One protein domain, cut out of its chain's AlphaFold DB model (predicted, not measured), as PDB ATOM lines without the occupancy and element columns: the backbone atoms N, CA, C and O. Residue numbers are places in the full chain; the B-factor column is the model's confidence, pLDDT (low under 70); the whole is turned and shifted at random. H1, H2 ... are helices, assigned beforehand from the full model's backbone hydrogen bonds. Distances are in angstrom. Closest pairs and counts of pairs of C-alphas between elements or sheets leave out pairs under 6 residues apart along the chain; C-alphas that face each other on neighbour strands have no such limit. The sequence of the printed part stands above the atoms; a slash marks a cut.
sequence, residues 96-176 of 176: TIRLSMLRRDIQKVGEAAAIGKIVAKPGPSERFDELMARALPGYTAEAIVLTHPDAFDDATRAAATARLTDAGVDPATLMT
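AT A GLANCE: This is residues 96 to 176 of the 176 residues of an uncharacterized protein of Roseicyclus mahoneyensis (UniProt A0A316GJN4). Helices H2, H4 and H5 cross as a core; H1 packs on H2 at one side, H6 packs on H4 at another, and H3 sits close to H4. The 81 printed residues include six named helices, H1 to H6 in order, and no named strand: all helix. The whole is compact, radius of gyration of the C-alphas 12.2 A, spans 31 by 29 by 24 A.

IN THESE COORDINATES: Find C-alpha 100 at (130.194, 129.477, 136.808); H1 runs from there to residue 109. H2 is residues 111 to 119, H3 126 to 133, H4 141 to 147. H5, residues 154 to 166, spans 18.1 A; H6, residues 171 to 174, ends at (140.383, 110.014, 120.919).

HOW THE PARTS SIT: H1 touches H2, closest C-alphas Ile 106 and Ala 114, 5.6 A, at a steep tilt of 63 degrees. H4 touches H5, closest C-alphas Glu 142 and Ala 160, 4.4 A. H3 touches no helix. In H1 to H5 every O i to N i+4 pair is within hydrogen-bond range; H6 is too short for one.

THE WHOLE: The printed part has no cut and no long link. Residue 176 alone is under pLDDT 70.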
ATOM      1  N   THR A  96     135.854 137.875 128.994       93.38
ATOM      2  CA  THR A  96     136.007 136.644 129.777       93.38
ATOM      3  C   THR A  96     134.646 136.175 130.296       93.38
ATOM      4  O   THR A  96     134.066 136.814 131.172       93.38
ATOM      5  N   ILE A  97     134.156 135.044 129.786       95.81
ATOM      6  CA  ILE A  97     132.922 134.394 130.244       95.81
ATOM      7  C   ILE A  97     133.306 133.106 130.969       95.81
ATOM      8  O   ILE A  97     133.903 132.218 130.372       95.81
ATOM      9  N   ARG A  98     132.959 133.007 132.257       96.12
ATOM     10  CA  ARG A  98     133.241 131.819 133.077       96.12
ATOM     11  C   ARG A  98     132.069 130.846 133.084       96.12
ATOM     12  O   ARG A  98     130.911 131.256 133.170       96.12
ATOM     13  N   LEU A  99     132.364 129.550 133.116       96.56
ATOM     14  CA  LEU A  99     131.381 128.476 133.278       96.56
ATOM     15  C   LEU A  99     130.950 128.317 134.747       96.56
ATOM     16  O   LEU A  99     131.041 127.237 135.330       96.56
ATOM     17  N   SER A 100     130.459 129.396 135.362       97.06
ATOM     18  CA  SER A 100     130.194 129.477 136.808       97.06
ATOM     19  C   SER A 100     129.280 128.369 137.335       97.06
ATOM     20  O   SER A 100     129.498 127.861 138.431       97.06
ATOM     21  N   MET A 101     128.266 127.962 136.562       96.25
ATOM     22  CA  MET A 101     127.362 126.885 136.977       96.25
ATOM     23  C   MET A 101     128.057 125.524 137.047       96.25
ATOM     24  O   MET A 101     127.803 124.789 137.996       96.25
ATOM     25  N   LEU A 102     128.931 125.212 136.085       96.69
ATOM     26  CA  LEU A 102     129.680 123.955 136.065       96.69
ATOM     27  C   LEU A 102     130.740 123.943 137.166       96.69
ATOM     28  O   LEU A 102     130.789 123.002 137.945       96.69
ATOM     29  N   ARG A 103     131.499 125.036 137.311       97.62
ATOM     30  CA  ARG A 103     132.466 125.207 138.409       97.62
ATOM     31  C   ARG A 103     131.811 124.991 139.779       97.62
ATOM     32  O   ARG A 103     132.361 124.306 140.631       97.62
ATOM     33  N   ARG A 104     130.603 125.532 139.975       98.06
ATOM     34  CA  ARG A 104     129.823 125.335 141.203       98.06
ATOM     35  C   ARG A 104     129.340 123.892 141.381       98.06
ATOM     36  O   ARG A 104     129.223 123.459 142.520       98.06
ATOM     37  N   ASP A 105     128.991 123.176 140.312       97.31
ATOM     38  CA  ASP A 105     128.592 121.765 140.433       97.31
ATOM     39  C   ASP A 105     129.797 120.881 140.771       97.31
ATOM     40  O   ASP A 105     129.697 120.065 141.681       97.31
ATOM     41  N   ILE A 106     130.957 121.132 140.155       97.81
ATOM     42  CA  ILE A 106     132.227 120.463 140.485       97.81
ATOM     43  C   ILE A 106     132.562 120.634 141.967       97.81
ATOM     44  O   ILE A 106     132.797 119.654 142.659       97.81
ATOM     45  N   GLN A 107     132.461 121.850 142.511       97.06
ATOM     46  CA  GLN A 107     132.676 122.080 143.947       97.06
ATOM     47  C   GLN A 107     131.732 121.280 144.860       97.06
ATOM     48  O   GLN A 107     132.041 121.080 146.031       97.06
ATOM     49  N   LYS A 108     130.561 120.869 144.363       97.94
ATOM     50  CA  LYS A 108     129.568 120.123 145.143       97.94
ATOM     51  C   LYS A 108     129.727 118.615 145.031       97.94
ATOM     52  O   LYS A 108     129.436 117.928 146.003       97.94
ATOM     53  N   VAL A 109     130.073 118.108 143.848       97.75
ATOM     54  CA  VAL A 109     130.037 116.663 143.562       97.75
ATOM     55  C   VAL A 109     131.344 116.085 143.019       97.75
ATOM     56  O   VAL A 109     131.426 114.874 142.856       97.75
ATOM     57  N   GLY A 110     132.347 116.918 142.755       98.00
ATOM     58  CA  GLY A 110     133.590 116.534 142.087       98.00
ATOM     59  C   GLY A 110     133.496 116.559 140.559       98.00
ATOM     60  O   GLY A 110     132.413 116.639 139.969       98.00
ATOM     61  N   GLU A 111     134.657 116.503 139.918       97.88
ATOM     62  CA  GLU A 111     134.866 116.629 138.478       97.88
ATOM     63  C   GLU A 111     134.190 115.494 137.702       97.88
ATOM     64  O   GLU A 111     133.321 115.756 136.866       97.88
ATOM     65  N   ALA A 112     134.510 114.235 138.025       97.75
ATOM     66  CA  ALA A 112     133.947 113.070 137.339       97.75
ATOM     67  C   ALA A 112     132.413 113.027 137.449       97.75
ATOM     68  O   ALA A 112     131.710 112.929 136.445       97.75
ATOM     69  N   ALA A 113     131.852 113.210 138.648       98.06
ATOM     70  CA  ALA A 113     130.400 113.196 138.821       98.06
ATOM     71  C   ALA A 113     129.703 114.339 138.058       98.06
ATOM     72  O   ALA A 113     128.617 114.142 137.506       98.06
ATOM     73  N   ALA A 114     130.306 115.533 137.996       98.06
ATOM     74  CA  ALA A 114     129.761 116.651 137.228       98.06
ATOM     75  C   ALA A 114     129.745 116.359 135.715       98.06
ATOM     76  O   ALA A 114     128.752 116.658 135.046       98.06
ATOM     77  N   ILE A 115     130.797 115.733 135.182       98.06
ATOM     78  CA  ILE A 115     130.867 115.312 133.774       98.06
ATOM     79  C   ILE A 115     129.873 114.201 133.468       98.06
ATOM     80  O   ILE A 115     129.126 114.310 132.494       98.06
ATOM     81  N   GLY A 116     129.788 113.183 134.326       97.56
ATOM     82  CA  GLY A 116     128.829 112.092 134.164       97.56
ATOM     83  C   GLY A 116     127.396 112.618 134.064       97.56
ATOM     84  O   GLY A 116     126.657 112.243 133.157       97.56
ATOM     85  N   LYS A 117     127.023 113.599 134.901       96.25
ATOM     86  CA  LYS A 117     125.716 114.278 134.807       96.25
ATOM     87  C   LYS A 117     125.499 115.031 133.494       96.25
ATOM     88  O   LYS A 117     124.350 115.171 133.080       96.25
ATOM     89  N   ILE A 118     126.541 115.603 132.887       96.50
ATOM     90  CA  ILE A 118     126.423 116.266 131.579       96.50
ATOM     91  C   ILE A 118     126.133 115.213 130.517       96.50
ATOM     92  O   ILE A 118     125.165 115.359 129.775       96.50
ATOM     93  N   VAL A 119     126.926 114.143 130.492       97.00
ATOM     94  CA  VAL A 119     126.826 113.100 129.470       97.00
ATOM     95  C   VAL A 119     125.524 112.309 129.590       97.00
ATOM     96  O   VAL A 119     124.920 112.000 128.564       97.00
ATOM     97  N   ALA A 120     125.044 112.063 130.811       92.25
ATOM     98  CA  ALA A 120     123.793 111.355 131.085       92.25
ATOM     99  C   ALA A 120     122.529 112.122 130.654       92.25
ATOM    100  O   ALA A 120     121.447 111.536 130.578       92.25
ATOM    101  N   LYS A 121     122.618 113.433 130.387       93.62
ATOM    102  CA  LYS A 121     121.471 114.190 129.870       93.62
ATOM    103  C   LYS A 121     121.195 113.815 128.411       93.62
ATOM    104  O   LYS A 121     122.142 113.684 127.639       93.62
ATOM    105  N   PRO A 122     119.922 113.702 127.999       89.25
ATOM    106  CA  PRO A 122     119.585 113.469 126.599       89.25
ATOM    107  C   PRO A 122     120.089 114.595 125.687       89.25
ATOM    108  O   PRO A 122     119.913 115.772 126.004       89.25
ATOM    109  N   GLY A 123     120.648 114.219 124.536       88.38
ATOM    110  CA  GLY A 123     121.116 115.148 123.504       88.38
ATOM    111  C   GLY A 123     122.477 115.796 123.797       88.38
ATOM    112  O   GLY A 123     123.042 115.602 124.878       88.38
ATOM    113  N   PRO A 124     123.055 116.512 122.817       91.06
ATOM    114  CA  PRO A 124     124.278 117.281 123.011       91.06
ATOM    115  C   PRO A 124     124.029 118.506 123.895       91.06
ATOM    116  O   PRO A 124     122.942 119.087 123.919       91.06
ATOM    117  N   SER A 125     125.052 118.898 124.653       93.62
ATOM    118  CA  SER A 125     125.029 120.170 125.378       93.62
ATOM    119  C   SER A 125     125.501 121.310 124.473       93.62
ATOM    120  O   SER A 125     126.304 121.085 123.580       93.62
ATOM    121  N   GLU A 126     125.126 122.555 124.775       93.00
ATOM    122  CA  GLU A 126     125.652 123.741 124.065       93.00
ATOM    123  C   GLU A 126     127.191 123.733 123.968       93.00
ATOM    124  O   GLU A 126     127.761 124.062 122.938       93.00
ATOM    125  N   ARG A 127     127.881 123.282 125.025       94.12
ATOM    126  CA  ARG A 127     129.354 123.215 125.059       94.12
ATOM    127  C   ARG A 127     129.910 122.134 124.138       94.12
ATOM    128  O   ARG A 127     131.013 122.288 123.630       94.12
ATOM    129  N   PHE A 128     129.166 121.042 123.956       97.12
ATOM    130  CA  PHE A 128     129.517 120.015 122.981       97.12
ATOM    131  C   PHE A 128     129.493 120.626 121.580       97.12
ATOM    132  O   PHE A 128     130.495 120.562 120.877       97.12
ATOM    133  N   ASP A 129     128.403 121.311 121.230       95.25
ATOM    134  CA  ASP A 129     128.260 121.954 119.922       95.25
ATOM    135  C   ASP A 129     129.349 123.016 119.687       95.25
ATOM    136  O   ASP A 129     129.939 123.071 118.609       95.25
ATOM    137  N   GLU A 130     129.687 123.812 120.709       94.56
ATOM    138  CA  GLU A 130     130.775 124.801 120.654       94.56
ATOM    139  C   GLU A 130     132.142 124.170 120.355       94.56
ATOM    140  O   GLU A 130     132.903 124.689 119.536       94.56
ATOM    141  N   LEU A 131     132.464 123.050 121.005       96.88
ATOM    142  CA  LEU A 131     133.725 122.339 120.789       96.88
ATOM    143  C   LEU A 131     133.764 121.671 119.412       96.88
ATOM    144  O   LEU A 131     134.773 121.764 118.708       96.88
ATOM    145  N   MET A 132     132.656 121.061 118.992       96.81
ATOM    146  CA  MET A 132     132.531 120.435 117.677       96.81
ATOM    147  C   MET A 132     132.656 121.457 116.544       96.81
ATOM    148  O   MET A 132     133.398 121.225 115.590       96.81
ATOM    149  N   ALA A 133     132.033 122.631 116.680       94.50
ATOM    150  CA  ALA A 133     132.144 123.723 115.711       94.50
ATOM    151  C   ALA A 133     133.581 124.252 115.547       94.50
ATOM    152  O   ALA A 133     133.904 124.871 114.532       94.50
ATOM    153  N   ARG A 134     134.454 124.008 116.532       91.94
ATOM    154  CA  ARG A 134     135.880 124.367 116.501       91.94
ATOM    155  C   ARG A 134     136.800 123.180 116.190       91.94
ATOM    156  O   ARG A 134     138.009 123.339 116.312       91.94
ATOM    157  N   ALA A 135     136.251 122.026 115.793       93.62
ATOM    158  CA  ALA A 135     136.991 120.783 115.553       93.62
ATOM    159  C   ALA A 135     137.842 120.339 116.762       93.62
ATOM    160  O   ALA A 135     138.971 119.872 116.617       93.62
ATOM    161  N   LEU A 136     137.286 120.473 117.973       95.06
ATOM    162  CA  LEU A 136     137.928 120.101 119.239       95.06
ATOM    163  C   LEU A 136     137.212 118.931 119.945       95.06
ATOM    164  O   LEU A 136     136.874 119.055 121.125       95.06
ATOM    165  N   PRO A 137     136.990 117.779 119.281       96.44
ATOM    166  CA  PRO A 137     136.263 116.664 119.885       96.44
ATOM    167  C   PRO A 137     136.966 116.100 121.128       96.44
ATOM    168  O   PRO A 137     136.294 115.681 122.057       96.44
ATOM    169  N   GLY A 138     138.301 116.159 121.205       95.56
ATOM    170  CA  GLY A 138     139.060 115.673 122.367       95.56
ATOM    171  C   GLY A 138     138.859 116.472 123.661       95.56
ATOM    172  O   GLY A 138     139.269 116.020 124.721       95.56
ATOM    173  N   TYR A 139     138.225 117.646 123.595       97.12
ATOM    174  CA  TYR A 139     137.898 118.451 124.775       97.12
ATOM    175  C   TYR A 139     136.457 118.246 125.250       97.12
ATOM    176  O   TYR A 139     136.034 118.930 126.177       97.12
ATOM    177  N   THR A 140     135.661 117.380 124.618       98.25
ATOM    178  CA  THR A 140     134.262 117.199 125.018       98.25
ATOM    179  C   THR A 140     134.143 116.392 126.310       98.25
ATOM    180  O   THR A 140     135.030 115.624 126.682       98.25
ATOM    181  N   ALA A 141     133.011 116.540 127.001       98.06
ATOM    182  CA  ALA A 141     132.700 115.745 128.190       98.06
ATOM    183  C   ALA A 141     132.692 114.238 127.867       98.06
ATOM    184  O   ALA A 141     133.099 113.412 128.675       98.06
ATOM    185  N   GLU A 142     132.252 113.895 126.664       98.31
ATOM    186  CA  GLU A 142     132.187 112.549 126.117       98.31
ATOM    187  C   GLU A 142     133.583 111.982 125.881       98.31
ATOM    188  O   GLU A 142     133.838 110.846 126.263       98.31
ATOM    189  N   ALA A 143     134.500 112.774 125.318       98.06
ATOM    190  CA  ALA A 143     135.888 112.360 125.159       98.06
ATOM    191  C   ALA A 143     136.524 112.049 126.518       98.06
ATOM    192  O   ALA A 143     137.074 110.967 126.686       98.06
ATOM    193  N   ILE A 144     136.342 112.928 127.511       98.06
ATOM    194  CA  ILE A 144     136.836 112.726 128.884       98.06
ATOM    195  C   ILE A 144     136.296 111.420 129.483       98.06
ATOM    196  O   ILE A 144     137.039 110.665 130.107       98.06
ATOM    197  N   VAL A 145     135.007 111.129 129.283       98.19
ATOM    198  CA  VAL A 145     134.393 109.876 129.750       98.19
ATOM    199  C   VAL A 145     135.068 108.645 129.142       98.19
ATOM    200  O   VAL A 145     135.234 107.635 129.827       98.19
ATOM    201  N   LEU A 146     135.449 108.710 127.865       97.81
ATOM    202  CA  LEU A 146     136.058 107.584 127.161       97.81
ATOM    203  C   LEU A 146     137.562 107.450 127.423       97.81
ATOM    204  O   LEU A 146     138.053 106.326 127.479       97.81
ATOM    205  N   THR A 147     138.285 108.553 127.626       97.19
ATOM    206  CA  THR A 147     139.727 108.536 127.928       97.19
ATOM    207  C   THR A 147     140.035 108.231 129.393       97.19
ATOM    208  O   THR A 147     141.155 107.835 129.705       97.19
ATOM    209  N   HIS A 148     139.054 108.358 130.291       97.00
ATOM    210  CA  HIS A 148     139.183 108.019 131.713       97.00
ATOM    211  C   HIS A 148     138.131 106.986 132.145       97.00
ATOM    212  O   HIS A 148     137.300 107.275 133.009       97.00
ATOM    213  N   PRO A 149     138.135 105.772 131.562       95.88
ATOM    214  CA  PRO A 149     137.039 104.818 131.718       95.88
ATOM    215  C   PRO A 149     136.810 104.381 133.170       95.88
ATOM    216  O   PRO A 149     135.668 104.131 133.546       95.88
ATOM    217  N   ASP A 150     137.859 104.351 133.996       96.31
ATOM    218  CA  ASP A 150     137.785 103.946 135.405       96.31
ATOM    219  C   ASP A 150     136.990 104.931 136.283       96.31
ATOM    220  O   ASP A 150     136.560 104.579 137.382       96.31
ATOM    221  N   ALA A 151     136.767 106.162 135.809       96.81
ATOM    222  CA  ALA A 151     136.024 107.191 136.532       96.81
ATOM    223  C   ALA A 151     134.510 107.181 136.239       96.81
ATOM    224  O   ALA A 151     133.762 107.920 136.887       96.81
ATOM    225  N   PHE A 152     134.042 106.374 135.277       97.19
ATOM    226  CA  PHE A 152     132.662 106.421 134.785       97.19
ATOM    227  C   PHE A 152     132.064 105.032 134.561       97.19
ATOM    228  O   PHE A 152     132.730 104.105 134.104       97.19
ATOM    229  N   ASP A 153     130.764 104.897 134.823       96.56
ATOM    230  CA  ASP A 153     130.041 103.648 134.585       96.56
ATOM    231  C   ASP A 153     129.816 103.347 133.090       96.56
ATOM    232  O   ASP A 153     129.920 104.209 132.211       96.56
ATOM    233  N   ASP A 154     129.486 102.087 132.799       96.94
ATOM    234  CA  ASP A 154     129.306 101.581 131.435       96.94
ATOM    235  C   ASP A 154     128.193 102.313 130.677       96.94
ATOM    236  O   ASP A 154     128.304 102.537 129.471       96.94
ATOM    237  N   ALA A 155     127.130 102.716 131.378       96.19
ATOM    238  CA  ALA A 155     126.006 103.430 130.780       96.19
ATOM    239  C   ALA A 155     126.419 104.835 130.318       96.19
ATOM    240  O   ALA A 155     126.070 105.260 129.215       96.19
ATOM    241  N   THR A 156     127.211 105.535 131.130       96.88
ATOM    242  CA  THR A 156     127.770 106.850 130.809       96.88
ATOM    243  C   THR A 156     128.730 106.748 129.628       96.88
ATOM    244  O   THR A 156     128.641 107.556 128.702       96.88
ATOM    245  N   ARG A 157     129.591 105.720 129.595       97.00
ATOM    246  CA  ARG A 157     130.489 105.477 128.454       97.00
ATOM    247  C   ARG A 157     129.718 105.145 127.178       97.00
ATOM    248  O   ARG A 157     130.026 105.695 126.127       97.00
ATOM    249  N   ALA A 158     128.666 104.330 127.257       96.38
ATOM    250  CA  ALA A 158     127.813 104.034 126.107       96.38
ATOM    251  C   ALA A 158     127.135 105.299 125.548       96.38
ATOM    252  O   ALA A 158     127.109 105.499 124.333       96.38
ATOM    253  N   ALA A 159     126.641 106.183 126.423       96.88
ATOM    254  CA  ALA A 159     126.060 107.462 126.018       96.88
ATOM    255  C   ALA A 159     127.094 108.396 125.362       96.88
ATOM    256  O   ALA A 159     126.786 109.033 124.353       96.88
ATOM    257  N   ALA A 160     128.319 108.451 125.894       97.44
ATOM    258  CA  ALA A 160     129.421 109.211 125.303       97.44
ATOM    259  C   ALA A 160     129.785 108.700 123.900       97.44
ATOM    260  O   ALA A 160     129.841 109.488 122.954       97.44
ATOM    261  N   THR A 161     129.953 107.382 123.751       97.31
ATOM    262  CA  THR A 161     130.223 106.726 122.464       97.31
ATOM    263  C   THR A 161     129.140 107.040 121.441       97.31
ATOM    264  O   THR A 161     129.462 107.433 120.319       97.31
ATOM    265  N   ALA A 162     127.866 106.904 121.822       96.69
ATOM    266  CA  ALA A 162     126.743 107.188 120.933       96.69
ATOM    267  C   ALA A 162     126.765 108.647 120.460       96.69
ATOM    268  O   ALA A 162     126.749 108.897 119.260       96.69
ATOM    269  N   ARG A 163     126.905 109.609 121.381       97.12
ATOM    270  CA  ARG A 163     126.894 111.037 121.033       97.12
ATOM    271  C   ARG A 163     128.058 111.434 120.117       97.12
ATOM    272  O   ARG A 163     127.852 112.218 119.195       97.12
ATOM    273  N   LEU A 164     129.264 110.906 120.343       97.38
ATOM    274  CA  LEU A 164     130.412 111.160 119.462       97.38
ATOM    275  C   LEU A 164     130.209 110.540 118.074       97.38
ATOM    276  O   LEU A 164     130.429 111.216 117.069       97.38
ATOM    277  N   THR A 165     129.719 109.300 118.022       97.00
ATOM    278  CA  THR A 165     129.440 108.592 116.764       97.00
ATOM    279  C   THR A 165     128.369 109.314 115.947       97.00
ATOM    280  O   THR A 165     128.554 109.540 114.752       97.00
ATOM    281  N   ASP A 166     127.282 109.752 116.590       96.56
ATOM    282  CA  ASP A 166     126.201 110.519 115.960       96.56
ATOM    283  C   ASP A 166     126.697 111.861 115.397       96.56
ATOM    284  O   ASP A 166     126.190 112.346 114.385       96.56
ATOM    285  N   ALA A 167     127.722 112.448 116.020       95.81
ATOM    286  CA  ALA A 167     128.383 113.662 115.550       95.81
ATOM    287  C   ALA A 167     129.464 113.407 114.478       95.81
ATOM    288  O   ALA A 167     130.149 114.346 114.067       95.81
ATOM    289  N   GLY A 168     129.634 112.162 114.019       96.44
ATOM    290  CA  GLY A 168     130.613 111.785 112.996       96.44
ATOM    291  C   GLY A 168     132.056 111.692 113.499       96.44
ATOM    292  O   GLY A 168     132.983 111.699 112.691       96.44
ATOM    293  N   VAL A 169     132.260 111.617 114.816       96.75
ATOM    294  CA  VAL A 169     133.576 111.408 115.429       96.75
ATOM    295  C   VAL A 169     133.749 109.926 115.710       96.75
ATOM    296  O   VAL A 169     132.935 109.339 116.415       96.75
ATOM    297  N   ASP A 170     134.829 109.331 115.205       96.12
ATOM    298  CA  ASP A 170     135.235 107.983 115.606       96.12
ATOM    299  C   ASP A 170     135.872 108.037 117.005       96.12
ATOM    300  O   ASP A 170     136.976 108.584 117.146       96.12
ATOM    301  N   PRO A 171     135.230 107.474 118.047       94.12
ATOM    302  CA  PRO A 171     135.753 107.538 119.407       94.12
ATOM    303  C   PRO A 171     137.127 106.878 119.565       94.12
ATOM    304  O   PRO A 171     137.900 107.296 120.425       94.12
ATOM    305  N   ALA A 172     137.475 105.903 118.714       93.00
ATOM    306  CA  ALA A 172     138.776 105.240 118.768       93.00
ATOM    307  C   ALA A 172     139.940 106.214 118.522       93.00
ATOM    308  O   ALA A 172     141.025 106.020 119.062       93.00
ATOM    309  N   THR A 173     139.709 107.291 117.765       93.31
ATOM    310  CA  THR A 173     140.726 108.319 117.476       93.31
ATOM    311  C   THR A 173     141.036 109.235 118.661       93.31
ATOM    312  O   THR A 173     142.007 109.985 118.613       93.31
ATOM    313  N   LEU A 174     140.214 109.196 119.715       89.62
ATOM    314  CA  LEU A 174     140.383 110.014 120.919       89.62
ATOM    315  C   LEU A 174     141.063 109.250 122.062       89.62
ATOM    316  O   LEU A 174     141.502 109.872 123.021       89.62
ATOM    317  N   MET A 175     141.124 107.919 121.974       82.25
ATOM    318  CA  MET A 175     141.627 107.026 123.028       82.25
ATOM    319  C   MET A 175     143.083 106.571 122.807       82.25
ATOM    320  O   MET A 175     143.553 105.675 123.506       82.25
ATOM    321  N   THR A 176     143.768 107.140 121.812       59.56
ATOM    322  CA  THR A 176     145.165 106.845 121.438       59.56
ATOM    323  C   THR A 176     146.153 107.736 122.167       59.56
ATOM    324  O   THR A 176     147.186 107.204 122.622       59.56
TER     325      THR A 176